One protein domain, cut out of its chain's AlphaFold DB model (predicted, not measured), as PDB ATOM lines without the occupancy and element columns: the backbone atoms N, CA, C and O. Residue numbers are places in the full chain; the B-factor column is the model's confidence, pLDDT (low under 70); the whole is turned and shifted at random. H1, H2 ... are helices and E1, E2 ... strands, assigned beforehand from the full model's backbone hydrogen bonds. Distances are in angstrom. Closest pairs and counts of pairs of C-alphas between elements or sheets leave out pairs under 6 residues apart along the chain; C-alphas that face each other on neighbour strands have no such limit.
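This is residues 334 to 440 and 457 to 560 of the 770 residues of the protein "Ubiquitin-like domain-containing protein" of Trypanosoma congolense (strain IL3000) (UniProt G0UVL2). There is little regular structure: H3 sits between sheet E4 E3 E5 and pair E6 E7, with H6 far out. Of 211 printed residues, 68 are in six named helices and seven strands, class mixed. It is compact, radius of gyration of the C-alphas 17.9 A, spanning 52 by 48 by 33 A.

E1, residues 352 to 354, and E2, 361 to 363, form a hairpin, N 353 to O 362 at 2.8 A. E3, 389 to 394, forms a hairpin with E4, 399 to 402, N 392 to O 401 at 2.8 A. H3, 461 to 470, is on their sheet, C-alphas 390 and 467 at 6.1 A. E6, 474 to 478, and E7, 533 to 537, are antiparallel, N 475 to O 536 at 2.8 A. In H3 every O i to N i+4 pair is within hydrogen-bond range.

C-alpha 352 is at (215.927, 326.604, 254.096); H6, residues 550 to 559, ends with C-alpha 559 at (214.989, 319.064, 235.245).

Residues 441 to 456 are cut out, a 23.8 A gap.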
ATOM      1  N   CYS A 334     221.870 331.165 250.479       43.59
ATOM      2  CA  CYS A 334     220.492 331.366 250.052       43.59
ATOM      3  C   CYS A 334     220.088 332.852 249.995       43.59
ATOM      4  O   CYS A 334     220.521 333.670 250.811       43.59
ATOM      5  N   PHE A 335     219.195 333.176 249.051       50.03
ATOM      6  CA  PHE A 335     218.441 334.430 248.998       50.03
ATOM      7  C   PHE A 335     216.946 334.107 249.053       50.03
ATOM      8  O   PHE A 335     216.408 333.583 248.075       50.03
ATOM      9  N   CYS A 336     216.262 334.462 250.142       48.06
ATOM     10  CA  CYS A 336     214.801 334.466 250.120       48.06
ATOM     11  C   CYS A 336     214.297 335.646 249.266       48.06
ATOM     12  O   CYS A 336     214.928 336.705 249.225       48.06
ATOM     13  N   ARG A 337     213.165 335.460 248.575       48.75
ATOM     14  CA  ARG A 337     212.479 336.499 247.782       48.75
ATOM     15  C   ARG A 337     211.077 336.857 248.303       48.75
ATOM     16  O   ARG A 337     210.384 337.599 247.614       48.75
ATOM     17  N   CYS A 338     210.645 336.343 249.462       54.19
ATOM     18  CA  CYS A 338     209.411 336.838 250.084       54.19
ATOM     19  C   CYS A 338     209.593 338.332 250.421       54.19
ATOM     20  O   CYS A 338     210.672 338.744 250.848       54.19
ATOM     21  N   THR A 339     208.566 339.140 250.158       48.62
ATOM     22  CA  THR A 339     208.514 340.569 250.517       48.62
ATOM     23  C   THR A 339     208.156 340.798 251.977       48.62
ATOM     24  O   THR A 339     208.398 341.883 252.504       48.62
ATOM     25  N   ASP A 340     207.571 339.777 252.594       45.84
ATOM     26  CA  ASP A 340     206.907 339.834 253.885       45.84
ATOM     27  C   ASP A 340     207.850 339.274 254.961       45.84
ATOM     28  O   ASP A 340     208.759 338.501 254.656       45.84
ATOM     29  N   ASP A 341     207.641 339.713 256.202       48.44
ATOM     30  CA  ASP A 341     208.563 339.652 257.344       48.44
ATOM     31  C   ASP A 341     209.558 338.478 257.420       48.44
ATOM     32  O   ASP A 341     209.214 337.303 257.289       48.44
ATOM     33  N   HIS A 342     210.804 338.828 257.760       50.28
ATOM     34  CA  HIS A 342     211.873 337.907 258.153       50.28
ATOM     35  C   HIS A 342     211.376 336.870 259.186       50.28
ATOM     36  O   HIS A 342     210.583 337.229 260.061       50.28
ATOM     37  N   PRO A 343     211.881 335.617 259.174       49.75
ATOM     38  CA  PRO A 343     211.664 334.717 260.304       49.75
ATOM     39  C   PRO A 343     212.204 335.377 261.580       49.75
ATOM     40  O   PRO A 343     213.231 336.059 261.540       49.75
ATOM     41  N   ALA A 344     211.501 335.208 262.700       49.50
ATOM     42  CA  ALA A 344     211.908 335.816 263.961       49.50
ATOM     43  C   ALA A 344     213.289 335.288 264.391       49.50
ATOM     44  O   ALA A 344     213.512 334.076 264.412       49.50
ATOM     45  N   ASP A 345     214.207 336.197 264.739       38.62
ATOM     46  CA  ASP A 345     215.554 335.841 265.197       38.62
ATOM     47  C   ASP A 345     215.456 334.849 266.380       38.62
ATOM     48  O   ASP A 345     214.883 335.170 267.423       38.62
ATOM     49  N   GLY A 346     215.999 333.637 266.202       42.88
ATOM     50  CA  GLY A 346     215.929 332.538 267.178       42.88
ATOM     51  C   GLY A 346     214.967 331.386 266.839       42.88
ATOM     52  O   GLY A 346     214.829 330.472 267.648       42.88
ATOM     53  N   THR A 347     214.311 331.365 265.671       49.53
ATOM     54  CA  THR A 347     213.631 330.145 265.189       49.53
ATOM     55  C   THR A 347     214.632 329.147 264.598       49.53
ATOM     56  O   THR A 347     214.693 328.977 263.380       49.53
ATOM     57  N   ASP A 348     215.394 328.464 265.454       46.47
ATOM     58  CA  ASP A 348     216.392 327.456 265.044       46.47
ATOM     59  C   ASP A 348     215.768 326.264 264.276       46.47
ATOM     60  O   ASP A 348     216.453 325.552 263.549       46.47
ATOM     61  N   GLU A 349     214.446 326.081 264.367       49.47
ATOM     62  CA  GLU A 349     213.674 325.084 263.609       49.47
ATOM     63  C   GLU A 349     213.385 325.470 262.138       49.47
ATOM     64  O   GLU A 349     212.753 324.694 261.411       49.47
ATOM     65  N   ALA A 350     213.735 326.680 261.690       54.16
ATOM     66  CA  ALA A 350     213.349 327.204 260.380       54.16
ATOM     67  C   ALA A 350     214.373 326.855 259.283       54.16
ATOM     68  O   ALA A 350     215.232 327.660 258.947       54.16
ATOM     69  N   GLU A 351     214.265 325.669 258.686       63.44
ATOM     70  CA  GLU A 351     215.175 325.226 257.616       63.44
ATOM     71  C   GLU A 351     214.884 325.857 256.237       63.44
ATOM     72  O   GLU A 351     213.763 326.284 255.928       63.44
ATOM     73  N   GLY A 352     215.932 325.941 255.405       65.38
ATOM     74  CA  GLY A 352     215.927 326.604 254.096       65.38
ATOM     75  C   GLY A 352     215.988 325.629 252.915       65.38
ATOM     76  O   GLY A 352     217.019 325.004 252.654       65.38
ATOM     77  N   PHE A 353     214.906 325.558 252.142       70.00
ATOM     78  CA  PHE A 353     214.727 324.618 251.034       70.00
ATOM     79  C   PHE A 353     215.182 325.189 249.706       70.00
ATOM     80  O   PHE A 353     214.861 326.325 249.371       70.00
ATOM     81  N   VAL A 354     215.872 324.384 248.900       65.38
ATOM     82  CA  VAL A 354     216.296 324.760 247.546       65.38
ATOM     83  C   VAL A 354     215.277 324.263 246.524       65.38
ATOM     84  O   VAL A 354     214.950 323.079 246.492       65.38
ATOM     85  N   CYS A 355     214.810 325.154 245.647       75.19
ATOM     86  CA  CYS A 355     214.059 324.762 244.459       75.19
ATOM     87  C   CYS A 355     214.963 323.933 243.537       75.19
ATOM     88  O   CYS A 355     215.961 324.450 243.029       75.19
ATOM     89  N   MET A 356     214.594 322.679 243.265       75.06
ATOM     90  CA  MET A 356     215.397 321.760 242.446       75.06
ATOM     91  C   MET A 356     215.652 322.261 241.015       75.06
ATOM     92  O   MET A 356     216.584 321.790 240.369       75.06
ATOM     93  N   LEU A 357     214.848 323.210 240.514       74.62
ATOM     94  CA  LEU A 357     214.918 323.681 239.126       74.62
ATOM     95  C   LEU A 357     215.705 324.992 238.959       74.62
ATOM     96  O   LEU A 357     216.582 325.067 238.102       74.62
ATOM     97  N   CYS A 358     215.427 326.024 239.767       70.56
ATOM     98  CA  CYS A 358     216.099 327.334 239.671       70.56
ATOM     99  C   CYS A 358     217.151 327.602 240.758       70.56
ATOM    100  O   CYS A 358     217.631 328.731 240.854       70.56
ATOM    101  N   THR A 359     217.422 326.613 241.619       66.31
ATOM    102  CA  THR A 359     218.358 326.632 242.766       66.31
ATOM    103  C   THR A 359     218.212 327.789 243.767       66.31
ATOM    104  O   THR A 359     218.977 327.886 244.726       66.31
ATOM    105  N   SER A 360     217.187 328.631 243.616       60.12
ATOM    106  CA  SER A 360     216.790 329.641 244.602       60.12
ATOM    107  C   SER A 360     216.240 328.953 245.852       60.12
ATOM    108  O   SER A 360     215.592 327.910 245.731       60.12
ATOM    109  N   CYS A 361     216.474 329.529 247.036       61.09
ATOM    110  CA  CYS A 361     216.045 328.936 248.303       61.09
ATOM    111  C   CYS A 361     214.983 329.756 249.056       61.09
ATOM    112  O   CYS A 361     214.851 330.968 248.879       61.09
ATOM    113  N   TYR A 362     214.194 329.043 249.857       68.62
ATOM    114  CA  TYR A 362     212.955 329.482 250.484       68.62
ATOM    115  C   TYR A 362     212.888 328.904 251.907       68.62
ATOM    116  O   TYR A 362     213.059 327.699 252.084       68.62
ATOM    117  N   TRP A 363     212.649 329.737 252.921       72.31
ATOM    118  CA  TRP A 363     212.504 329.283 254.311       72.31
ATOM    119  C   TRP A 363     211.161 328.592 254.537       72.31
ATOM    120  O   TRP A 363     210.135 329.141 254.143       72.31
ATOM    121  N   GLY A 364     211.138 327.454 255.240       71.50
ATOM    122  CA  GLY A 364     209.898 326.722 255.546       71.50
ATOM    123  C   GLY A 364     208.811 327.552 256.229       71.50
ATOM    124  O   GLY A 364     207.628 327.374 255.952       71.50
ATOM    125  N   THR A 365     209.209 328.517 257.059       70.38
ATOM    126  CA  THR A 365     208.328 329.467 257.758       70.38
ATOM    127  C   THR A 365     207.522 330.385 256.833       70.38
ATOM    128  O   THR A 365     206.530 330.953 257.279       70.38
ATOM    129  N   HIS A 366     207.899 330.517 255.557       70.25
ATOM    130  CA  HIS A 366     207.179 331.319 254.558       70.25
ATOM    131  C   HIS A 366     206.344 330.477 253.574       70.25
ATOM    132  O   HIS A 366     205.722 331.032 252.676       70.25
ATOM    133  N   ILE A 367     206.359 329.141 253.677       76.38
ATOM    134  CA  ILE A 367     205.823 328.223 252.653       76.38
ATOM    135  C   ILE A 367     204.525 327.578 253.171       76.38
ATOM    136  O   ILE A 367     204.380 326.362 253.247       76.38
ATOM    137  N   THR A 368     203.561 328.415 253.554       75.94
ATOM    138  CA  THR A 368     202.311 328.010 254.233       75.94
ATOM    139  C   THR A 368     201.312 327.277 253.334       75.94
ATOM    140  O   THR A 368     200.537 326.447 253.809       75.94
ATOM    141  N   ARG A 369     201.337 327.550 252.022       84.25
ATOM    142  CA  ARG A 369     200.511 326.866 251.006       84.25
ATOM    143  C   ARG A 369     201.383 326.150 249.981       84.25
ATOM    144  O   ARG A 369     202.094 326.802 249.213       84.25
ATOM    145  N   LEU A 370     201.293 324.824 249.959       87.88
ATOM    146  CA  LEU A 370     202.015 323.920 249.062       87.88
ATOM    147  C   LEU A 370     201.035 323.189 248.152       87.88
ATOM    148  O   LEU A 370     200.000 322.721 248.626       87.88
ATOM    149  N   ASN A 371     201.391 323.000 246.882       88.56
ATOM    150  CA  ASN A 371     200.755 321.940 246.111       88.56
ATOM    151  C   ASN A 371     201.338 320.596 246.571       88.56
ATOM    152  O   ASN A 371     202.550 320.368 246.504       88.56
ATOM    153  N   THR A 372     200.464 319.732 247.079       85.94
ATOM    154  CA  THR A 372     200.831 318.427 247.643       85.94
ATOM    155  C   THR A 372     200.229 317.257 246.869       85.94
ATOM    156  O   THR A 372     200.552 316.108 247.149       85.94
ATOM    157  N   ASP A 373     199.427 317.531 245.839       81.81
ATOM    158  CA  ASP A 373     198.646 316.538 245.092       81.81
ATOM    159  C   ASP A 373     199.552 315.484 244.424       81.81
ATOM    160  O   ASP A 373     199.257 314.291 244.352       81.81
ATOM    161  N   ILE A 374     200.740 315.929 244.017       76.69
ATOM    162  CA  ILE A 374     201.860 315.128 243.512       76.69
ATOM    163  C   ILE A 374     202.325 314.012 244.473       76.69
ATOM    164  O   ILE A 374     202.870 313.007 244.015       76.69
ATOM    165  N   VAL A 375     202.060 314.115 245.783       77.44
ATOM    166  CA  VAL A 375     202.355 313.065 246.777       77.44
ATOM    167  C   VAL A 375     201.432 311.850 246.586       77.44
ATOM    168  O   VAL A 375     201.864 310.720 246.812       77.44
ATOM    169  N   HIS A 376     200.226 312.016 246.023       76.88
ATOM    170  CA  HIS A 376     199.396 310.884 245.576       76.88
ATOM    171  C   HIS A 376     199.978 310.166 244.335       76.88
ATOM    172  O   HIS A 376     199.617 309.019 244.058       76.88
ATOM    173  N   CYS A 377     200.913 310.796 243.612       73.25
ATOM    174  CA  CYS A 377     201.659 310.214 242.487       73.25
ATOM    175  C   CYS A 377     203.029 309.631 242.894       73.25
ATOM    176  O   CYS A 377     203.701 308.998 242.067       73.25
ATOM    177  N   LEU A 378     203.474 309.836 244.140       75.44
ATOM    178  CA  LEU A 378     204.762 309.330 244.619       75.44
ATOM    179  C   LEU A 378     204.781 307.793 244.715       75.44
ATOM    180  O   LEU A 378     203.744 307.167 244.985       75.44
ATOM    181  N   PRO A 379     205.946 307.157 244.490       76.19
ATOM    182  CA  PRO A 379     206.109 305.729 244.725       76.19
ATOM    183  C   PRO A 379     206.070 305.442 246.235       76.19
ATOM    184  O   PRO A 379     206.104 306.346 247.065       76.19
ATOM    185  N   CYS A 380     205.989 304.169 246.614       84.25
ATOM    186  CA  CYS A 380     206.160 303.788 248.012       84.25
ATOM    187  C   CYS A 380     207.649 303.872 248.391       84.25
ATOM    188  O   CYS A 380     208.450 303.147 247.805       84.25
ATOM    189  N   CYS A 381     208.012 304.651 249.417       81.12
ATOM    190  CA  CYS A 381     209.380 304.722 249.963       81.12
ATOM    191  C   CYS A 381     209.823 303.426 250.688       81.12
ATOM    192  O   CYS A 381     210.853 303.385 251.347       81.12
ATOM    193  N   GLY A 382     209.033 302.348 250.622       70.00
ATOM    194  CA  GLY A 382     209.148 301.169 251.486       70.00
ATOM    195  C   GLY A 382     210.341 300.240 251.260       70.00
ATOM    196  O   GLY A 382     210.384 299.200 251.913       70.00
ATOM    197  N   GLN A 383     211.241 300.570 250.330       60.59
ATOM    198  CA  GLN A 383     212.535 299.903 250.100       60.59
ATOM    199  C   GLN A 383     213.629 300.934 249.741       60.59
ATOM    200  O   GLN A 383     214.544 300.624 248.981       60.59
ATOM    201  N   VAL A 384     213.512 302.171 250.244       59.28
ATOM    202  CA  VAL A 384     214.602 303.160 250.201       59.28
ATOM    203  C   VAL A 384     215.755 302.634 251.058       59.28
ATOM    204  O   VAL A 384     215.529 302.110 252.148       59.28
ATOM    205  N   LEU A 385     216.974 302.693 250.518       50.94
ATOM    206  CA  LEU A 385     218.160 302.089 251.134       50.94
ATOM    207  C   LEU A 385     218.933 303.062 252.028       50.94
ATOM    208  O   LEU A 385     219.579 302.614 252.966       50.94
ATOM    209  N   GLU A 386     218.869 304.360 251.735       61.91
ATOM    210  CA  GLU A 386     219.694 305.416 252.329       61.91
ATOM    211  C   GLU A 386     218.843 306.684 252.508       61.91
ATOM    212  O   GLU A 386     218.011 306.986 251.651       61.91
ATOM    213  N   GLY A 387     219.091 307.438 253.584       69.50
ATOM    214  CA  GLY A 387     218.409 308.702 253.887       69.50
ATOM    215  C   GLY A 387     217.232 308.584 254.862       69.50
ATOM    216  O   GLY A 387     216.666 307.509 255.062       69.50
ATOM    217  N   ASP A 388     216.883 309.714 255.476       78.38
ATOM    218  CA  ASP A 388     215.819 309.806 256.478       78.38
ATOM    219  C   ASP A 388     214.433 309.867 255.812       78.38
ATOM    220  O   ASP A 388     214.270 310.431 254.723       78.38
ATOM    221  N   ILE A 389     213.432 309.249 256.453       81.62
ATOM    222  CA  ILE A 389     212.081 309.074 255.891       81.62
ATOM    223  C   ILE A 389     211.013 309.528 256.888       81.62
ATOM    224  O   ILE A 389     211.020 309.126 258.054       81.62
ATOM    225  N   VAL A 390     210.039 310.303 256.393       85.81
ATOM    226  CA  VAL A 390     208.854 310.728 257.148       85.81
ATOM    227  C   VAL A 390     207.769 309.652 257.073       85.81
ATOM    228  O   VAL A 390     207.190 309.369 256.014       85.81
ATOM    229  N   ALA A 391     207.482 309.045 258.223       90.06
ATOM    230  CA  ALA A 391     206.575 307.915 258.346       90.06
ATOM    231  C   ALA A 391     205.492 308.124 259.421       90.06
ATOM    232  O   ALA A 391     205.537 309.057 260.222       90.06
ATOM    233  N   PHE A 392     204.476 307.262 259.390       91.75
ATOM    234  CA  PHE A 392     203.250 307.365 260.184       91.75
ATOM    235  C   PHE A 392     202.787 305.978 260.629       91.75
ATOM    236  O   PHE A 392     202.824 305.029 259.844       91.75
ATOM    237  N   ASN A 393     202.270 305.860 261.851       93.25
ATOM    238  CA  ASN A 393     201.654 304.622 262.323       93.25
ATOM    239  C   ASN A 393     200.230 304.476 261.772       93.25
ATOM    240  O   ASN A 393     199.347 305.269 262.085       93.25
ATOM    241  N   CYS A 394     199.977 303.436 260.976       94.31
ATOM    242  CA  CYS A 394     198.633 303.069 260.543       94.31
ATOM    243  C   CYS A 394     198.025 302.055 261.513       94.31
ATOM    244  O   CYS A 394     198.284 300.851 261.423       94.31
ATOM    245  N   ARG A 395     197.161 302.530 262.411       93.81
ATOM    246  CA  ARG A 395     196.469 301.728 263.429       93.81
ATOM    247  C   ARG A 395     195.553 300.681 262.806       93.81
ATOM    248  O   ARG A 395     195.541 299.543 263.265       93.81
ATOM    249  N   THR A 396     194.872 301.011 261.704       93.94
ATOM    250  CA  THR A 396     194.027 300.056 260.954       93.94
ATOM    251  C   THR A 396     194.810 298.854 260.414       93.94
ATOM    252  O   THR A 396     194.251 297.767 260.289       93.94
ATOM    253  N   CYS A 397     196.102 299.023 260.114       92.12
ATOM    254  CA  CYS A 397     196.962 297.959 259.580       92.12
ATOM    255  C   CYS A 397     197.980 297.424 260.599       92.12
ATOM    256  O   CYS A 397     198.711 296.492 260.272       92.12
ATOM    257  N   ALA A 398     198.039 298.017 261.798       93.38
ATOM    258  CA  ALA A 398     199.099 297.827 262.789       93.38
ATOM    259  C   ALA A 398     200.517 297.902 262.177       93.38
ATOM    260  O   ALA A 398     201.368 297.059 262.461       93.38
ATOM    261  N   SER A 399     200.758 298.878 261.291       92.94
ATOM    262  CA  SER A 399     202.010 298.971 260.529       92.94
ATOM    263  C   SER A 399     202.435 300.407 260.206       92.94
ATOM    264  O   SER A 399     201.601 301.301 260.059       92.94
ATOM    265  N   VAL A 400     203.747 300.626 260.088       91.38
ATOM    266  CA  VAL A 400     204.346 301.933 259.775       91.38
ATOM    267  C   VAL A 400     204.320 302.175 258.263       91.38
ATOM    268  O   VAL A 400     204.670 301.283 257.487       91.38
ATOM    269  N   ILE A 401     203.922 303.369 257.823       91.94
ATOM    270  CA  ILE A 401     203.788 303.728 256.404       91.94
ATOM    271  C   ILE A 401     204.436 305.073 256.069       91.94
ATOM    272  O   ILE A 401     204.389 306.006 256.862       91.94
ATOM    273  N   CYS A 402     205.012 305.200 254.872       89.56
ATOM    274  CA  CYS A 402     205.587 306.460 254.388       89.56
ATOM    275  C   CYS A 402     204.494 307.442 253.930       89.56
ATOM    276  O   CYS A 402     203.390 307.018 253.567       89.56
ATOM    277  N   GLY A 403     204.815 308.739 253.861       85.31
ATOM    278  CA  GLY A 403     203.907 309.796 253.376       85.31
ATOM    279  C   GLY A 403     203.119 309.448 252.098       85.31
ATOM    280  O   GLY A 403     201.887 309.505 252.124       85.31
ATOM    281  N   PRO A 404     203.766 308.971 251.016       86.12
ATOM    282  CA  PRO A 404     203.072 308.522 249.805       86.12
ATOM    283  C   PRO A 404     202.017 307.433 250.029       86.12
ATOM    284  O   PRO A 404     201.000 307.402 249.343       86.12
ATOM    285  N   CYS A 405     202.220 306.526 250.986       88.06
ATOM    286  CA  CYS A 405     201.271 305.449 251.264       88.06
ATOM    287  C   CYS A 405     200.127 305.896 252.175       88.06
ATOM    288  O   CYS A 405     198.994 305.464 251.942       88.06
ATOM    289  N   ARG A 406     200.385 306.820 253.119       88.56
ATOM    290  CA  ARG A 406     199.350 307.476 253.940       88.56
ATOM    291  C   ARG A 406     198.246 308.081 253.075       88.56
ATOM    292  O   ARG A 406     197.078 307.928 253.394       88.56
ATOM    293  N   LEU A 407     198.605 308.696 251.952       83.62
ATOM    294  CA  LEU A 407     197.669 309.422 251.085       83.62
ATOM    295  C   LEU A 407     197.116 308.608 249.906       83.62
ATOM    296  O   LEU A 407     196.317 309.120 249.122       83.62
ATOM    297  N   ARG A 408     197.560 307.360 249.732       83.50
ATOM    298  CA  ARG A 408     197.159 306.499 248.607       83.50
ATOM    299  C   ARG A 408     196.373 305.296 249.107       83.50
ATOM    300  O   ARG A 408     195.150 305.322 249.140       83.50
ATOM    301  N   CYS A 409     197.077 304.249 249.525       85.56
ATOM    302  CA  CYS A 409     196.493 302.985 249.972       85.56
ATOM    303  C   CYS A 409     196.010 302.994 251.432       85.56
ATOM    304  O   CYS A 409     195.331 302.056 251.835       85.56
ATOM    305  N   HIS A 410     196.332 304.035 252.209       88.25
ATOM    306  CA  HIS A 410     195.883 304.206 253.597       88.25
ATOM    307  C   HIS A 410     195.097 305.510 253.821       88.25
ATOM    308  O   HIS A 410     194.881 305.896 254.965       88.25
ATOM    309  N   ARG A 411     194.633 306.175 252.749       86.88
ATOM    310  CA  ARG A 411     193.903 307.457 252.838       86.88
ATOM    311  C   ARG A 411     192.604 307.354 253.656       86.88
ATOM    312  O   ARG A 411     192.181 308.326 254.265       86.88
ATOM    313  N   ASP A 412     191.996 306.166 253.639       88.31
ATOM    314  CA  ASP A 412     190.731 305.821 254.297       88.31
ATOM    315  C   ASP A 412     190.969 305.035 255.617       88.31
ATOM    316  O   ASP A 412     190.062 304.374 256.125       88.31
ATOM    317  N   HIS A 413     192.196 305.047 256.159       92.19
ATOM    318  CA  HIS A 413     192.591 304.339 257.385       92.19
ATOM    319  C   HIS A 413     192.859 305.298 258.560       92.19
ATOM    320  O   HIS A 413     193.245 306.449 258.373       92.19
ATOM    321  N   ASP A 414     192.726 304.783 259.785       91.44
ATOM    322  CA  ASP A 414     193.184 305.440 261.014       91.44
ATOM    323  C   ASP A 414     194.721 305.418 261.037       91.44
ATOM    324  O   ASP A 414     195.345 304.408 261.385       91.44
ATOM    325  N   ALA A 415     195.327 306.512 260.569       89.56
ATOM    326  CA  ALA A 415     196.766 306.728 260.525       89.56
ATOM    327  C   ALA A 415     197.132 307.981 261.324       89.56
ATOM    328  O   ALA A 415     196.601 309.065 261.070       89.56
ATOM    329  N   ASP A 416     198.049 307.813 262.275       88.38
ATOM    330  CA  ASP A 416     198.423 308.833 263.246       88.38
ATOM    331  C   ASP A 416     198.913 310.136 262.589       88.38
ATOM    332  O   ASP A 416     199.622 310.142 261.578       88.38
ATOM    333  N   GLU A 417     198.536 311.268 263.186       82.31
ATOM    334  CA  GLU A 417     199.004 312.591 262.757       82.31
ATOM    335  C   GLU A 417     200.461 312.855 263.151       82.31
ATOM    336  O   GLU A 417     201.135 313.653 262.497       82.31
ATOM    337  N   THR A 418     200.950 312.171 264.189       83.38
ATOM    338  CA  THR A 418     202.340 312.238 264.641       83.38
ATOM    339  C   THR A 418     203.274 311.633 263.597       83.38
ATOM    340  O   THR A 418     203.168 310.448 263.274       83.38
ATOM    341  N   VAL A 419     204.204 312.450 263.108       82.44
ATOM    342  CA  VAL A 419     205.341 312.007 262.294       82.44
ATOM    343  C   VAL A 419     206.301 311.195 263.161       82.44
ATOM    344  O   VAL A 419     206.704 311.650 264.231       82.44
ATOM    345  N   GLU A 420     206.714 310.038 262.660       85.56
ATOM    346  CA  GLU A 420     207.929 309.353 263.088       85.56
ATOM    347  C   GLU A 420     209.017 309.541 262.025       85.56
ATOM    348  O   GLU A 420     208.746 309.481 260.822       85.56
ATOM    349  N   ILE A 421     210.251 309.765 262.478       80.56
ATOM    350  CA  ILE A 421     211.434 309.897 261.625       80.56
ATOM    351  C   ILE A 421     212.207 308.588 261.727       80.56
ATOM    352  O   ILE A 421     212.614 308.199 262.822       80.56
ATOM    353  N   TYR A 422     212.416 307.923 260.595       79.25
ATOM    354  CA  TYR A 422     213.269 306.740 260.512       79.25
ATOM    355  C   TYR A 422     214.581 307.151 259.854       79.25
ATOM    356  O   TYR A 422     214.613 307.353 258.640       79.25
ATOM    357  N   SER A 423     215.627 307.317 260.665       71.50
ATOM    358  CA  SER A 423     216.964 307.686 260.203       71.50
ATOM    359  C   SER A 423     217.826 306.464 259.876       71.50
ATOM    360  O   SER A 423     217.576 305.353 260.348       71.50
ATOM    361  N   HIS A 424     218.829 306.662 259.021       65.06
ATOM    362  CA  HIS A 424     219.642 305.565 258.476       65.06
ATOM    363  C   HIS A 424     220.806 305.112 259.388       65.06
ATOM    364  O   HIS A 424     221.361 304.031 259.186       65.06
ATOM    365  N   GLU A 425     221.220 305.911 260.375       52.97
ATOM    366  CA  GLU A 425     222.449 305.630 261.132       52.97
ATOM    367  C   GLU A 425     222.322 304.422 262.108       52.97
ATOM    368  O   GLU A 425     221.304 304.198 262.758       52.97
ATOM    369  N   GLU A 426     223.417 303.651 262.200       50.38
ATOM    370  CA  GLU A 426     223.758 302.593 263.181       50.38
ATOM    371  C   GLU A 426     223.335 301.106 262.996       50.38
ATOM    372  O   GLU A 426     224.019 300.261 263.580       50.38
ATOM    373  N   GLN A 427     222.325 300.687 262.207       48.03
ATOM    374  CA  GLN A 427     221.819 299.282 262.298       48.03
ATOM    375  C   GLN A 427     222.023 298.328 261.095       48.03
ATOM    376  O   GLN A 427     221.174 298.156 260.227       48.03
ATOM    377  N   THR A 428     223.121 297.562 261.156       52.34
ATOM    378  CA  THR A 428     223.232 296.123 260.787       52.34
ATOM    379  C   THR A 428     222.575 295.584 259.495       52.34
ATOM    380  O   THR A 428     222.148 294.431 259.464       52.34
ATOM    381  N   GLY A 429     222.568 296.334 258.391       59.84
ATOM    382  CA  GLY A 429     222.467 295.771 257.030       59.84
ATOM    383  C   GLY A 429     221.113 295.191 256.587       59.84
ATOM    384  O   GLY A 429     221.026 294.648 255.485       59.84
ATOM    385  N   GLU A 430     220.055 295.328 257.387       62.66
ATOM    386  CA  GLU A 430     218.673 295.287 256.896       62.66
ATOM    387  C   GLU A 430     218.137 296.724 256.789       62.66
ATOM    388  O   GLU A 430     218.519 297.563 257.601       62.66
ATOM    389  N   PRO A 431     217.247 297.041 255.826       60.59
ATOM    390  CA  PRO A 431     216.716 298.394 255.700       60.59
ATOM    391  C   PRO A 431     215.889 298.754 256.940       60.59
ATOM    392  O   PRO A 431     214.919 298.058 257.267       60.59
ATOM    393  N   VAL A 432     216.297 299.839 257.609       69.00
ATOM    394  CA  VAL A 432     215.741 300.330 258.883       69.00
ATOM    395  C   VAL A 432     214.243 300.627 258.760       69.00
ATOM    396  O   VAL A 432     213.463 300.308 259.656       69.00
ATOM    397  N   PHE A 433     213.820 301.163 257.611       81.31
ATOM    398  CA  PHE A 433     212.419 301.400 257.286       81.31
ATOM    399  C   PHE A 433     211.875 300.382 256.272       81.31
ATOM    400  O   PHE A 433     212.468 300.132 255.221       81.31
ATOM    401  N   LYS A 434     210.689 299.831 256.555       82.81
ATOM    402  CA  LYS A 434     209.927 298.949 255.655       82.81
ATOM    403  C   LYS A 434     208.455 299.351 255.692       82.81
ATOM    404  O   LYS A 434     207.760 299.062 256.662       82.81
ATOM    405  N   CYS A 435     207.965 299.996 254.633       86.69
ATOM    406  CA  CYS A 435     206.574 300.457 254.574       86.69
ATOM    407  C   CYS A 435     205.596 299.270 254.591       86.69
ATOM    408  O   CYS A 435     205.520 298.485 253.640       86.69
ATOM    409  N   GLY A 436     204.799 299.168 255.652       86.81
ATOM    410  CA  GLY A 436     203.860 298.078 255.912       86.81
ATOM    411  C   GLY A 436     202.580 298.093 255.073       86.81
ATOM    412  O   GLY A 436     201.611 297.433 255.441       86.81
ATOM    413  N   CYS A 437     202.557 298.830 253.960       85.75
ATOM    414  CA  CYS A 437     201.423 298.912 253.040       85.75
ATOM    415  C   CYS A 437     201.325 297.728 252.060       85.75
ATOM    416  O   CYS A 437     200.375 297.633 251.287       85.75
ATOM    417  N   GLY A 438     202.350 296.870 251.995       77.56
ATOM    418  CA  GLY A 438     202.433 295.752 251.046       77.56
ATOM    419  C   GLY A 438     202.637 296.151 249.573       77.56
ATOM    420  O   GLY A 438     202.934 295.287 248.751       77.56
ATOM    421  N   CYS A 439     202.557 297.440 249.222       71.50
ATOM    422  CA  CYS A 439     202.725 297.974 247.863       71.50
ATOM    423  C   CYS A 439     204.193 297.989 247.387       71.50
ATOM    424  O   CYS A 439     204.677 298.993 246.865       71.50
ATOM    425  N   SER A 440     204.906 296.872 247.543       57.31
ATOM    426  CA  SER A 440     206.241 296.650 246.977       57.31
ATOM    427  C   SER A 440     206.148 296.488 245.454       57.31
ATOM    428  O   SER A 440     206.181 295.375 244.933       57.31
ATOM    429  N   PRO A 457     191.481 314.204 250.562       70.38
ATOM    430  CA  PRO A 457     191.866 315.099 251.645       70.38
ATOM    431  C   PRO A 457     193.298 315.612 251.443       70.38
ATOM    432  O   PRO A 457     194.239 314.824 251.334       70.38
ATOM    433  N   GLN A 458     193.455 316.939 251.415       73.31
ATOM    434  CA  GLN A 458     194.760 317.599 251.324       73.31
ATOM    435  C   GLN A 458     195.647 317.255 252.528       73.31
ATOM    436  O   GLN A 458     195.155 317.034 253.638       73.31
ATOM    437  N   ILE A 459     196.970 317.259 252.329       79.12
ATOM    438  CA  ILE A 459     197.918 317.078 253.435       79.12
ATOM    439  C   ILE A 459     197.779 318.253 254.421       79.12
ATOM    440  O   ILE A 459     197.885 319.405 253.993       79.12
ATOM    441  N   PRO A 460     197.631 318.005 255.739       82.31
ATOM    442  CA  PRO A 460     197.757 319.049 256.752       82.31
ATOM    443  C   PRO A 460     199.091 319.797 256.606       82.31
ATOM    444  O   PRO A 460     200.143 319.166 256.484       82.31
ATOM    445  N   TRP A 461     199.072 321.135 256.615       78.44
ATOM    446  CA  TRP A 461     200.252 321.954 256.276       78.44
ATOM    447  C   TRP A 461     201.497 321.579 257.101       78.44
ATOM    448  O   TRP A 461     202.592 321.474 256.558       78.44
ATOM    449  N   ASN A 462     201.319 321.285 258.393       76.62
ATOM    450  CA  ASN A 462     202.379 320.842 259.299       76.62
ATOM    451  C   ASN A 462     203.029 319.520 258.857       76.62
ATOM    452  O   ASN A 462     204.235 319.355 259.003       76.62
ATOM    453  N   VAL A 463     202.258 318.591 258.287       82.25
ATOM    454  CA  VAL A 463     202.780 317.329 257.744       82.25
ATOM    455  C   VAL A 463     203.528 317.582 256.433       82.25
ATOM    456  O   VAL A 463     204.613 317.041 256.245       82.25
ATOM    457  N   ALA A 464     203.012 318.452 255.557       83.00
ATOM    458  CA  ALA A 464     203.716 318.849 254.335       83.00
ATOM    459  C   ALA A 464     205.051 319.564 254.638       83.00
ATOM    460  O   ALA A 464     206.055 319.296 253.980       83.00
ATOM    461  N   ALA A 465     205.085 320.402 255.677       77.88
ATOM    462  CA  ALA A 465     206.298 321.059 256.160       77.88
ATOM    463  C   ALA A 465     207.329 320.063 256.717       77.88
ATOM    464  O   ALA A 465     208.512 320.195 256.415       77.88
ATOM    465  N   GLN A 466     206.903 319.047 257.480       78.12
ATOM    466  CA  GLN A 466     207.816 318.002 257.966       78.12
ATOM    467  C   GLN A 466     208.351 317.121 256.828       78.12
ATOM    468  O   GLN A 466     209.528 316.778 256.836       78.12
ATOM    469  N   ILE A 467     207.530 316.821 255.812       79.81
ATOM    470  CA  ILE A 467     207.994 316.143 254.590       79.81
ATOM    471  C   ILE A 467     209.082 316.979 253.894       79.81
ATOM    472  O   ILE A 467     210.094 316.417 253.503       79.81
ATOM    473  N   MET A 468     208.936 318.308 253.795       75.69
ATOM    474  CA  MET A 468     209.993 319.162 253.226       75.69
ATOM    475  C   MET A 468     211.280 319.174 254.046       75.69
ATOM    476  O   MET A 468     212.355 319.141 253.456       75.69
ATOM    477  N   LYS A 469     211.168 319.257 255.379       73.06
ATOM    478  CA  LYS A 469     212.314 319.264 256.300       73.06
ATOM    479  C   LYS A 469     213.129 317.970 256.209       73.06
ATOM    480  O   LYS A 469     214.343 318.027 256.056       73.06
ATOM    481  N   ILE A 470     212.457 316.817 256.296       73.88
ATOM    482  CA  ILE A 470     213.102 315.560 256.715       73.88
ATOM    483  C   ILE A 470     213.019 314.442 255.661       73.88
ATOM    484  O   ILE A 470     213.858 313.545 255.669       73.88
ATOM    485  N   ASP A 471     212.044 314.449 254.743       74.19
ATOM    486  CA  ASP A 471     211.895 313.349 253.777       74.19
ATOM    487  C   ASP A 471     212.912 313.469 252.632       74.19
ATOM    488  O   ASP A 471     212.719 314.196 251.656       74.19
ATOM    489  N   SER A 472     214.000 312.705 252.737       73.75
ATOM    490  CA  SER A 472     215.094 312.682 251.759       73.75
ATOM    491  C   SER A 472     214.658 312.318 250.327       73.75
ATOM    492  O   SER A 472     215.375 312.624 249.371       73.75
ATOM    493  N   CYS A 473     213.478 311.714 250.138       74.56
ATOM    494  CA  CYS A 473     212.927 311.389 248.822       74.56
ATOM    495  C   CYS A 473     212.098 312.528 248.200       74.56
ATOM    496  O   CYS A 473     211.690 312.417 247.036       74.56
ATOM    497  N   VAL A 474     211.840 313.619 248.932       79.00
ATOM    498  CA  VAL A 474     210.957 314.713 248.511       79.00
ATOM    499  C   VAL A 474     211.700 316.049 248.471       79.00
ATOM    500  O   VAL A 474     211.954 316.698 249.478       79.00
ATOM    501  N   GLY A 475     211.993 316.509 247.256       80.75
ATOM    502  CA  GLY A 475     212.488 317.859 247.016       80.75
ATOM    503  C   GLY A 475     211.372 318.900 246.881       80.75
ATOM    504  O   GLY A 475     210.177 318.601 246.896       80.75
ATOM    505  N   PHE A 476     211.782 320.152 246.684       85.06
ATOM    506  CA  PHE A 476     210.899 321.307 246.520       85.06
ATOM    507  C   PHE A 476     211.027 321.914 245.116       85.06
ATOM    508  O   PHE A 476     212.129 322.021 244.572       85.06
ATOM    509  N   VAL A 477     209.918 322.377 244.539       85.75
ATOM    510  CA  VAL A 477     209.904 323.214 243.325       85.75
ATOM    511  C   VAL A 477     209.084 324.467 243.611       85.75
ATOM    512  O   VAL A 477     207.921 324.380 243.987       85.75
ATOM    513  N   CYS A 478     209.678 325.650 243.459       86.69
ATOM    514  CA  CYS A 478     209.028 326.901 243.845       86.69
ATOM    515  C   CYS A 478     207.946 327.360 242.856       86.69
ATOM    516  O   CYS A 478     207.984 327.040 241.664       86.69
ATOM    517  N   ALA A 479     207.044 328.214 243.340       89.88
ATOM    518  CA  ALA A 479     205.960 328.813 242.566       89.88
ATOM    519  C   ALA A 479     206.401 329.441 241.238       89.88
ATOM    520  O   ALA A 479     205.692 329.336 240.244       89.88
ATOM    521  N   HIS A 480     207.577 330.075 241.186       88.38
ATOM    522  CA  HIS A 480     208.065 330.687 239.949       88.38
ATOM    523  C   HIS A 480     208.334 329.635 238.862       88.38
ATOM    524  O   HIS A 480     207.943 329.839 237.720       88.38
ATOM    525  N   CYS A 481     208.920 328.488 239.219       87.25
ATOM    526  CA  CYS A 481     209.148 327.388 238.279       87.25
ATOM    527  C   CYS A 481     207.883 326.563 238.009       87.25
ATOM    528  O   CYS A 481     207.738 326.021 236.919       87.25
ATOM    529  N   MET A 482     206.943 326.492 238.956       91.12
ATOM    530  CA  MET A 482     205.608 325.942 238.688       91.12
ATOM    531  C   MET A 482     204.864 326.779 237.645       91.12
ATOM    532  O   MET A 482     204.241 326.215 236.753       91.12
ATOM    533  N   GLN A 483     204.954 328.110 237.724       92.50
ATOM    534  CA  GLN A 483     204.352 329.014 236.742       92.50
ATOM    535  C   GLN A 483     205.093 328.998 235.400       92.50
ATOM    536  O   GLN A 483     204.437 328.961 234.367       92.50
ATOM    537  N   GLU A 484     206.427 328.914 235.403       91.06
ATOM    538  CA  GLU A 484     207.249 328.757 234.191       91.06
ATOM    539  C   GLU A 484     206.960 327.420 233.468       91.06
ATOM    540  O   GLU A 484     206.988 327.354 232.236       91.06
ATOM    541  N   TYR A 485     206.625 326.356 234.218       90.75
ATOM    542  CA  TYR A 485     206.322 325.013 233.700       90.75
ATOM    543  C   TYR A 485     205.035 324.396 234.310       90.75
ATOM    544  O   TYR A 485     205.112 323.356 234.976       90.75
ATOM    545  N   PRO A 486     203.818 324.918 234.027       89.06
ATOM    546  CA  PRO A 486     202.575 324.490 234.701       89.06
ATOM    547  C   PRO A 486     202.176 323.031 234.461       89.06
ATOM    548  O   PRO A 486     201.283 322.486 235.112       89.06
ATOM    549  N   TRP A 487     202.829 322.370 233.508       86.06
ATOM    550  CA  TRP A 487     202.644 320.951 233.244       86.06
ATOM    551  C   TRP A 487     203.267 320.048 234.318       86.06
ATOM    552  O   TRP A 487     202.807 318.920 234.440       86.06
ATOM    553  N   LEU A 488     204.232 320.532 235.114       82.31
ATOM    554  CA  LEU A 488     204.824 319.775 236.229       82.31
ATOM    555  C   LEU A 488     203.814 319.485 237.349       82.31
ATOM    556  O   LEU A 488     203.897 318.437 237.981       82.31
ATOM    557  N   MET A 489     202.862 320.398 237.566       84.19
ATOM    558  CA  MET A 489     201.747 320.215 238.502       84.19
ATOM    559  C   MET A 489     200.675 319.291 237.915       84.19
ATOM    560  O   MET A 489     200.217 318.351 238.551       84.19
ATOM    561  N   ASN A 490     200.265 319.580 236.676       80.06
ATOM    562  CA  ASN A 490     199.013 319.080 236.106       80.06
ATOM    563  C   ASN A 490     199.164 317.796 235.272       80.06
ATOM    564  O   ASN A 490     198.184 317.330 234.685       80.06
ATOM    565  N   LYS A 491     200.380 317.252 235.115       77.12
ATOM    566  CA  LYS A 491     200.639 316.090 234.253       77.12
ATOM    567  C   LYS A 491     201.656 315.136 234.873       77.12
ATOM    568  O   LYS A 491     202.698 315.536 235.377       77.12
ATOM    569  N   ASP A 492     201.359 313.844 234.762       74.31
ATOM    570  CA  ASP A 492     202.245 312.762 235.192       74.31
ATOM    571  C   ASP A 492     203.541 312.754 234.364       74.31
ATOM    572  O   ASP A 492     203.560 312.356 233.197       74.31
ATOM    573  N   TYR A 493     204.634 313.193 234.987       72.19
ATOM    574  CA  TYR A 493     205.981 313.273 234.422       72.19
ATOM    575  C   TYR A 493     206.529 311.924 233.920       72.19
ATOM    576  O   TYR A 493     207.386 311.922 233.039       72.19
ATOM    577  N   ARG A 494     206.000 310.782 234.395       71.56
ATOM    578  CA  ARG A 494     206.373 309.439 233.911       71.56
ATOM    579  C   ARG A 494     205.733 309.086 232.562       71.56
ATOM    580  O   ARG A 494     206.132 308.110 231.924       71.56
ATOM    581  N   LYS A 495     204.725 309.839 232.099       76.12
ATOM    582  CA  LYS A 495     204.050 309.582 230.814       76.12
ATOM    583  C   LYS A 495     204.806 310.213 229.640       76.12
ATOM    584  O   LYS A 495     205.333 311.317 229.712       76.12
ATOM    585  N   CYS A 496     204.816 309.516 228.503       80.62
ATOM    586  CA  CYS A 496     205.399 310.038 227.268       80.62
ATOM    587  C   CYS A 496     204.534 311.164 226.681       80.62
ATOM    588  O   CYS A 496     203.413 310.923 226.235       80.62
ATOM    589  N   TYR A 497     205.094 312.369 226.571       76.44
ATOM    590  CA  TYR A 497     204.431 313.553 226.008       76.44
ATOM    591  C   TYR A 497     204.314 313.562 224.471       76.44
ATOM    592  O   TYR A 497     204.307 314.621 223.849       76.44
ATOM    593  N   GLY A 498     204.277 312.394 223.820       77.50
ATOM    594  CA  GLY A 498     203.999 312.258 222.381       77.50
ATOM    595  C   GLY A 498     204.954 312.997 221.430       77.50
ATOM    596  O   GLY A 498     204.625 313.178 220.263       77.50
ATOM    597  N   GLY A 499     206.119 313.445 221.909       69.25
ATOM    598  CA  GLY A 499     207.038 314.284 221.136       69.25
ATOM    599  C   GLY A 499     206.782 315.797 221.223       69.25
ATOM    600  O   GLY A 499     207.377 316.533 220.440       69.25
ATOM    601  N   ARG A 500     205.964 316.290 222.166       77.00
ATOM    602  CA  ARG A 500     205.863 317.728 222.464       77.00
ATOM    603  C   ARG A 500     205.562 318.003 223.942       77.00
ATOM    604  O   ARG A 500     204.438 317.820 224.403       77.00
ATOM    605  N   LEU A 501     206.564 318.503 224.666       75.25
ATOM    606  CA  LEU A 501     206.334 319.191 225.939       75.25
ATOM    607  C   LEU A 501     205.598 320.517 225.680       75.25
ATOM    608  O   LEU A 501     205.792 321.108 224.613       75.25
ATOM    609  N   PRO A 502     204.788 321.014 226.628       81.19
ATOM    610  CA  PRO A 502     204.362 322.406 226.625       81.19
ATOM    611  C   PRO A 502     205.575 323.339 226.713       81.19
ATOM    612  O   PRO A 502     206.530 323.057 227.441       81.19
ATOM    613  N   ASP A 503     205.521 324.430 225.958       84.12
ATOM    614  CA  ASP A 503     206.528 325.487 225.988       84.12
ATOM    615  C   ASP A 503     206.525 326.202 227.361       84.12
ATOM    616  O   ASP A 503     205.539 326.138 228.101       84.12
ATOM    617  N   ALA A 504     207.638 326.847 227.726       88.50
ATOM    618  CA  ALA A 504     207.741 327.588 228.987       88.50
ATOM    619  C   ALA A 504     206.853 328.844 228.960       88.50
ATOM    620  O   ALA A 504     206.786 329.529 227.935       88.50
ATOM    621  N   VAL A 505     206.205 329.158 230.080       92.38
ATOM    622  CA  VAL A 505     205.379 330.366 230.214       92.38
ATOM    623  C   VAL A 505     206.287 331.593 230.400       92.38
ATOM    624  O   VAL A 505     207.227 331.538 231.193       92.38
ATOM    625  N   PRO A 506     206.051 332.699 229.672       90.25
ATOM    626  CA  PRO A 506     206.768 333.954 229.881       90.25
ATOM    627  C   PRO A 506     206.496 334.590 231.253       90.25
ATOM    628  O   PRO A 506     205.381 334.541 231.768       90.25
ATOM    629  N   VAL A 507     207.503 335.258 231.823       83.88
ATOM    630  CA  VAL A 507     207.430 335.857 233.173       83.88
ATOM    631  C   VAL A 507     206.357 336.954 233.281       83.88
ATOM    632  O   VAL A 507     205.793 337.148 234.352       83.88
ATOM    633  N   ASP A 508     206.015 337.628 232.179       89.19
ATOM    634  CA  ASP A 508     204.894 338.579 232.074       89.19
ATOM    635  C   ASP A 508     203.502 337.949 232.274       89.19
ATOM    636  O   ASP A 508     202.537 338.668 232.521       89.19
ATOM    637  N   GLN A 509     203.398 336.619 232.200       93.25
ATOM    638  CA  GLN A 509     202.171 335.850 232.439       93.25
ATOM    639  C   GLN A 509     202.157 335.173 233.819       93.25
ATOM    640  O   GLN A 509     201.201 334.465 234.139       93.25
ATOM    641  N   HIS A 510     203.188 335.378 234.648       92.75
ATOM    642  CA  HIS A 510     203.202 334.879 236.020       92.75
ATOM    643  C   HIS A 510     202.314 335.765 236.909       92.75
ATOM    644  O   HIS A 510     202.498 336.980 236.991       92.75
ATOM    645  N   LEU A 511     201.371 335.144 237.609       92.62
ATOM    646  CA  LEU A 511     200.523 335.786 238.604       92.62
ATOM    647  C   LEU A 511     201.312 336.059 239.902       92.62
ATOM    648  O   LEU A 511     202.209 335.276 240.254       92.62
ATOM    649  N   PRO A 512     200.961 337.122 240.657       89.75
ATOM    650  CA  PRO A 512     201.462 337.336 242.011       89.75
ATOM    651  C   PRO A 512     201.215 336.105 242.882       89.75
ATOM    652  O   PRO A 512     200.111 335.565 242.904       89.75
ATOM    653  N   ILE A 513     202.245 335.651 243.592       89.19
ATOM    654  CA  ILE A 513     202.134 334.520 244.516       89.19
ATOM    655  C   ILE A 513     201.336 334.983 245.743       89.19
ATOM    656  O   ILE A 513     201.489 336.123 246.182       89.19
ATOM    657  N   VAL A 514     200.479 334.109 246.272       86.88
ATOM    658  CA  VAL A 514     199.753 334.342 247.528       86.88
ATOM    659  C   VAL A 514     200.731 334.700 248.678       86.88
ATOM    660  O   VAL A 514     201.845 334.176 248.677       86.88
ATOM    661  N   PRO A 515     200.385 335.591 249.633       82.81
ATOM    662  CA  PRO A 515     201.312 336.013 250.690       82.81
ATOM    663  C   PRO A 515     201.819 334.880 251.591       82.81
ATOM    664  O   PRO A 515     201.082 333.939 251.902       82.81
ATOM    665  N   CYS A 516     203.039 335.045 252.108       75.31
ATOM    666  CA  CYS A 516     203.746 334.041 252.918       75.31
ATOM    667  C   CYS A 516     202.980 333.644 254.202       75.31
ATOM    668  O   CYS A 516     203.111 332.521 254.691       75.31
ATOM    669  N   SER A 517     202.122 334.533 254.713       71.50
ATOM    670  CA  SER A 517     201.277 334.355 255.903       71.50
ATOM    671  C   SER A 517     199.819 333.939 255.622       71.50
ATOM    672  O   SER A 517     199.018 333.875 256.555       71.50
ATOM    673  N   PHE A 518     199.439 333.667 254.367       80.56
ATOM    674  CA  PHE A 518     198.037 333.442 253.992       80.56
ATOM    675  C   PHE A 518     197.465 332.118 254.557       80.56
ATOM    676  O   PHE A 518     198.085 331.064 254.368       80.56
ATOM    677  N   PRO A 519     196.276 332.110 255.197       81.62
ATOM    678  CA  PRO A 519     195.727 330.908 255.827       81.62
ATOM    679  C   PRO A 519     195.498 329.738 254.849       81.62
ATOM    680  O   PRO A 519     194.832 329.909 253.824       81.62
ATOM    681  N   PRO A 520     195.949 328.505 255.168       76.56
ATOM    682  CA  PRO A 520     195.750 327.340 254.298       76.56
ATOM    683  C   PRO A 520     194.282 327.016 253.985       76.56
ATOM    684  O   PRO A 520     194.004 326.431 252.941       76.56
ATOM    685  N   THR A 521     193.353 327.413 254.860       80.56
ATOM    686  CA  THR A 521     191.907 327.146 254.774       80.56
ATOM    687  C   THR A 521     191.094 328.236 254.069       80.56
ATOM    688  O   THR A 521     189.885 328.078 253.935       80.56
ATOM    689  N   GLU A 522     191.702 329.356 253.674       88.19
ATOM    690  CA  GLU A 522     190.993 330.501 253.086       88.19
ATOM    691  C   GLU A 522     191.016 330.448 251.545       88.19
ATOM    692  O   GLU A 522     191.982 329.969 250.937       88.19
ATOM    693  N   GLU A 523     189.944 330.898 250.889       90.44
ATOM    694  CA  GLU A 523     189.855 330.907 249.422       90.44
ATOM    695  C   GLU A 523     190.913 331.852 248.830       90.44
ATOM    696  O   GLU A 523     191.147 332.948 249.338       90.44
ATOM    697  N   CYS A 524     191.617 331.416 247.782       91.56
ATOM    698  CA  CYS A 524     192.709 332.209 247.221       91.56
ATOM    699  C   CYS A 524     192.157 333.356 246.350       91.56
ATOM    700  O   CYS A 524     191.279 333.089 245.530       91.56
ATOM    701  N   PRO A 525     192.662 334.602 246.465       92.62
ATOM    702  CA  PRO A 525     192.146 335.725 245.685       92.62
ATOM    703  C   PRO A 525     192.278 335.535 244.168       92.62
ATOM    704  O   PRO A 525     193.317 335.078 243.678       92.62
ATOM    705  N   ASP A 526     191.257 335.962 243.420       93.06
ATOM    706  CA  ASP A 526     191.268 335.969 241.953       93.06
ATOM    707  C   ASP A 526     192.526 336.654 241.394       93.06
ATOM    708  O   ASP A 526     192.930 337.732 241.836       93.06
ATOM    709  N   GLY A 527     193.145 336.029 240.391       92.31
ATOM    710  CA  GLY A 527     194.356 336.553 239.751       92.31
ATOM    711  C   GLY A 527     195.651 336.380 240.555       92.31
ATOM    712  O   GLY A 527     196.667 336.945 240.156       92.31
ATOM    713  N   THR A 528     195.652 335.596 241.639       92.62
ATOM    714  CA  THR A 528     196.876 335.184 242.357       92.62
ATOM    715  C   THR A 528     197.241 333.720 242.086       92.62
ATOM    716  O   THR A 528     196.397 332.912 241.698       92.62
ATOM    717  N   PHE A 529     198.512 333.363 242.277       92.31
ATOM    718  CA  PHE A 529     198.980 331.981 242.223       92.31
ATOM    719  C   PHE A 529     198.908 331.341 243.626       92.31
ATOM    720  O   PHE A 529     199.580 331.828 244.540       92.31
ATOM    721  N   PRO A 530     198.139 330.249 243.822       91.56
ATOM    722  CA  PRO A 530     197.703 329.801 245.153       91.56
ATOM    723  C   PRO A 530     198.738 329.024 245.981       91.56
ATOM    724  O   PRO A 530     198.439 328.615 247.104       91.56
ATOM    725  N   PHE A 531     199.944 328.802 245.455       91.88
ATOM    726  CA  PHE A 531     200.979 327.990 246.097       91.88
ATOM    727  C   PHE A 531     202.322 328.724 246.137       91.88
ATOM    728  O   PHE A 531     202.708 329.357 245.162       91.88
ATOM    729  N   HIS A 532     203.082 328.560 247.217       89.25
ATOM    730  CA  HIS A 532     204.475 329.022 247.342       89.25
ATOM    731  C   HIS A 532     205.465 328.092 246.626       89.25
ATOM    732  O   HIS A 532     206.556 328.491 246.208       89.25
ATOM    733  N   GLY A 533     205.060 326.838 246.461       88.88
ATOM    734  CA  GLY A 533     205.780 325.797 245.756       88.88
ATOM    735  C   GLY A 533     204.987 324.495 245.750       88.88
ATOM    736  O   GLY A 533     203.845 324.439 246.214       88.88
ATOM    737  N   MET A 534     205.613 323.444 245.247       89.56
ATOM    738  CA  MET A 534     205.130 322.078 245.322       89.56
ATOM    739  C   MET A 534     206.202 321.176 245.914       89.56
ATOM    740  O   MET A 534     207.402 321.401 245.729       89.56
ATOM    741  N   LEU A 535     205.739 320.131 246.589       86.88
ATOM    742  CA  LEU A 535     206.560 318.958 246.856       86.88
ATOM    743  C   LEU A 535     206.874 318.271 245.521       86.88
ATOM    744  O   LEU A 535     206.112 318.399 244.563       86.88
ATOM    745  N   TYR A 536     207.985 317.554 245.412       82.44
ATOM    746  CA  TYR A 536     208.300 316.831 244.182       82.44
ATOM    747  C   TYR A 536     209.225 315.643 244.459       82.44
ATOM    748  O   TYR A 536     210.146 315.787 245.262       82.44
ATOM    749  N   PRO A 537     209.032 314.483 243.806       76.75
ATOM    750  CA  PRO A 537     209.959 313.368 243.951       76.75
ATOM    751  C   PRO A 537     211.378 313.795 243.566       76.75
ATOM    752  O   PRO A 537     211.592 314.376 242.501       76.75
ATOM    753  N   TYR A 538     212.355 313.479 244.407       70.44
ATOM    754  CA  TYR A 538     213.768 313.676 244.087       70.44
ATOM    755  C   TYR A 538     214.208 312.763 242.921       70.44
ATOM    756  O   TYR A 538     215.021 313.150 242.084       70.44
ATOM    757  N   ASP A 539     213.584 311.583 242.806       67.38
ATOM    758  CA  ASP A 539     213.771 310.585 241.741       67.38
ATOM    759  C   ASP A 539     212.845 310.776 240.517       67.38
ATOM    760  O   ASP A 539     212.848 309.942 239.603       67.38
ATOM    761  N   ALA A 540     212.048 311.856 240.476       67.44
ATOM    762  CA  ALA A 540     210.962 312.056 239.503       67.44
ATOM    763  C   ALA A 540     211.416 311.848 238.056       67.44
ATOM    764  O   ALA A 540     210.788 311.155 237.254       67.44
ATOM    765  N   PHE A 541     212.543 312.476 237.745       68.50
ATOM    766  CA  PHE A 541     213.196 312.458 236.454       68.50
ATOM    767  C   PHE A 541     214.460 311.603 236.571       68.50
ATOM    768  O   PHE A 541     215.573 312.117 236.563       68.50
ATOM    769  N   THR A 542     214.265 310.292 236.689       72.56
ATOM    770  CA  THR A 542     215.289 309.246 236.522       72.56
ATOM    771  C   THR A 542     215.442 308.866 235.045       72.56
ATOM    772  O   THR A 542     214.516 309.060 234.241       72.56
ATOM    773  N   GLU A 543     216.601 308.326 234.646       77.94
ATOM    774  CA  GLU A 543     216.832 307.966 233.240       77.94
ATOM    775  C   GLU A 543     215.936 306.786 232.821       77.94
ATOM    776  O   GLU A 543     215.460 306.728 231.686       77.94
ATOM    777  N   GLU A 544     215.641 305.896 233.762       75.88
ATOM    778  CA  GLU A 544     214.859 304.673 233.612       75.88
ATOM    779  C   GLU A 544     213.356 304.949 233.462       75.88
ATOM    780  O   GLU A 544     212.696 304.314 232.638       75.88
ATOM    781  N   MET A 545     212.807 305.903 234.229       70.31
ATOM    782  CA  MET A 545     211.386 306.276 234.148       70.31
ATOM    783  C   MET A 545     211.093 307.241 232.990       70.31
ATOM    784  O   MET A 545     209.974 307.275 232.475       70.31
ATOM    785  N   THR A 546     212.087 308.016 232.549       75.44
ATOM    786  CA  THR A 546     211.925 308.964 231.443       75.44
ATOM    787  C   THR A 546     211.798 308.235 230.101       75.44
ATOM    788  O   THR A 546     212.660 307.454 229.700       75.44
ATOM    789  N   CYS A 547     210.751 308.545 229.330       81.81
ATOM    790  CA  CYS A 547     210.569 307.962 228.000       81.81
ATOM    791  C   CYS A 547     211.719 308.324 227.037       81.81
ATOM    792  O   CYS A 547     212.108 309.483 226.918       81.81
ATOM    793  N   ASN A 548     212.177 307.350 226.243       84.06
ATOM    794  CA  ASN A 548     213.236 307.501 225.234       84.06
ATOM    795  C   ASN A 548     212.931 308.471 224.068       84.06
ATOM    796  O   ASN A 548     213.751 308.593 223.158       84.06
ATOM    797  N   CYS A 549     211.781 309.155 224.039       86.31
ATOM    798  CA  CYS A 549     211.524 310.171 223.018       86.31
ATOM    799  C   CYS A 549     212.307 311.461 223.324       86.31
ATOM    800  O   CYS A 549     212.436 311.868 224.481       86.31
ATOM    801  N   LEU A 550     212.825 312.115 222.278       80.88
ATOM    802  CA  LEU A 550     213.755 313.243 222.411       80.88
ATOM    803  C   LEU A 550     213.257 314.354 223.364       80.88
ATOM    804  O   LEU A 550     214.050 314.771 224.202       80.88
ATOM    805  N   PRO A 551     211.982 314.794 223.345       80.25
ATOM    806  CA  PRO A 551     211.527 315.836 224.270       80.25
ATOM    807  C   PRO A 551     211.442 315.383 225.730       80.25
ATOM    808  O   PRO A 551     211.764 316.169 226.610       80.25
ATOM    809  N   CYS A 552     211.089 314.125 226.018       80.81
ATOM    810  CA  CYS A 552     211.144 313.619 227.397       80.81
ATOM    811  C   CYS A 552     212.599 313.551 227.892       80.81
ATOM    812  O   CYS A 552     212.888 313.977 229.007       80.81
ATOM    813  N   ARG A 553     213.540 313.143 227.028       83.62
ATOM    814  CA  ARG A 553     214.982 313.222 227.315       83.62
ATOM    815  C   ARG A 553     215.484 314.664 227.484       83.62
ATOM    816  O   ARG A 553     216.341 314.897 228.322       83.62
ATOM    817  N   GLN A 554     214.925 315.641 226.769       79.94
ATOM    818  CA  GLN A 554     215.234 317.068 226.957       79.94
ATOM    819  C   GLN A 554     214.635 317.659 228.245       79.94
ATOM    820  O   GLN A 554     215.235 318.569 228.809       79.94
ATOM    821  N   ALA A 555     213.493 317.152 228.731       74.75
ATOM    822  CA  ALA A 555     213.021 317.449 230.086       74.75
ATOM    823  C   ALA A 555     213.984 316.873 231.131       74.75
ATOM    824  O   ALA A 555     214.412 317.607 232.010       74.75
ATOM    825  N   TYR A 556     214.386 315.608 230.999       78.19
ATOM    826  CA  TYR A 556     215.368 314.979 231.887       78.19
ATOM    827  C   TYR A 556     216.700 315.755 231.928       78.19
ATOM    828  O   TYR A 556     217.077 316.237 232.990       78.19
ATOM    829  N   ASP A 557     217.336 316.032 230.780       77.75
ATOM    830  CA  ASP A 557     218.567 316.850 230.684       77.75
ATOM    831  C   ASP A 557     218.440 318.258 231.336       77.75
ATOM    832  O   ASP A 557     219.456 318.895 231.638       77.75
ATOM    833  N   ARG A 558     217.212 318.773 231.524       74.06
ATOM    834  CA  ARG A 558     216.911 320.110 232.070       74.06
ATOM    835  C   ARG A 558     216.470 320.105 233.539       74.06
ATOM    836  O   ARG A 558     216.808 321.048 234.248       74.06
ATOM    837  N   PHE A 559     215.715 319.096 233.968       70.56
ATOM    838  CA  PHE A 559     214.989 319.064 235.245       70.56
ATOM    839  C   PHE A 559     215.357 317.878 236.152       70.56
ATOM    840  O   PHE A 559     214.875 317.830 237.281       70.56
ATOM    841  N   ALA A 560     216.172 316.923 235.688       66.50
ATOM    842  CA  ALA A 560     216.614 315.796 236.507       66.50
ATOM    843  C   ALA A 560     217.402 316.245 237.744       66.50
ATOM    844  O   ALA A 560     218.257 317.131 237.625       66.50
TER     845      ALA A 560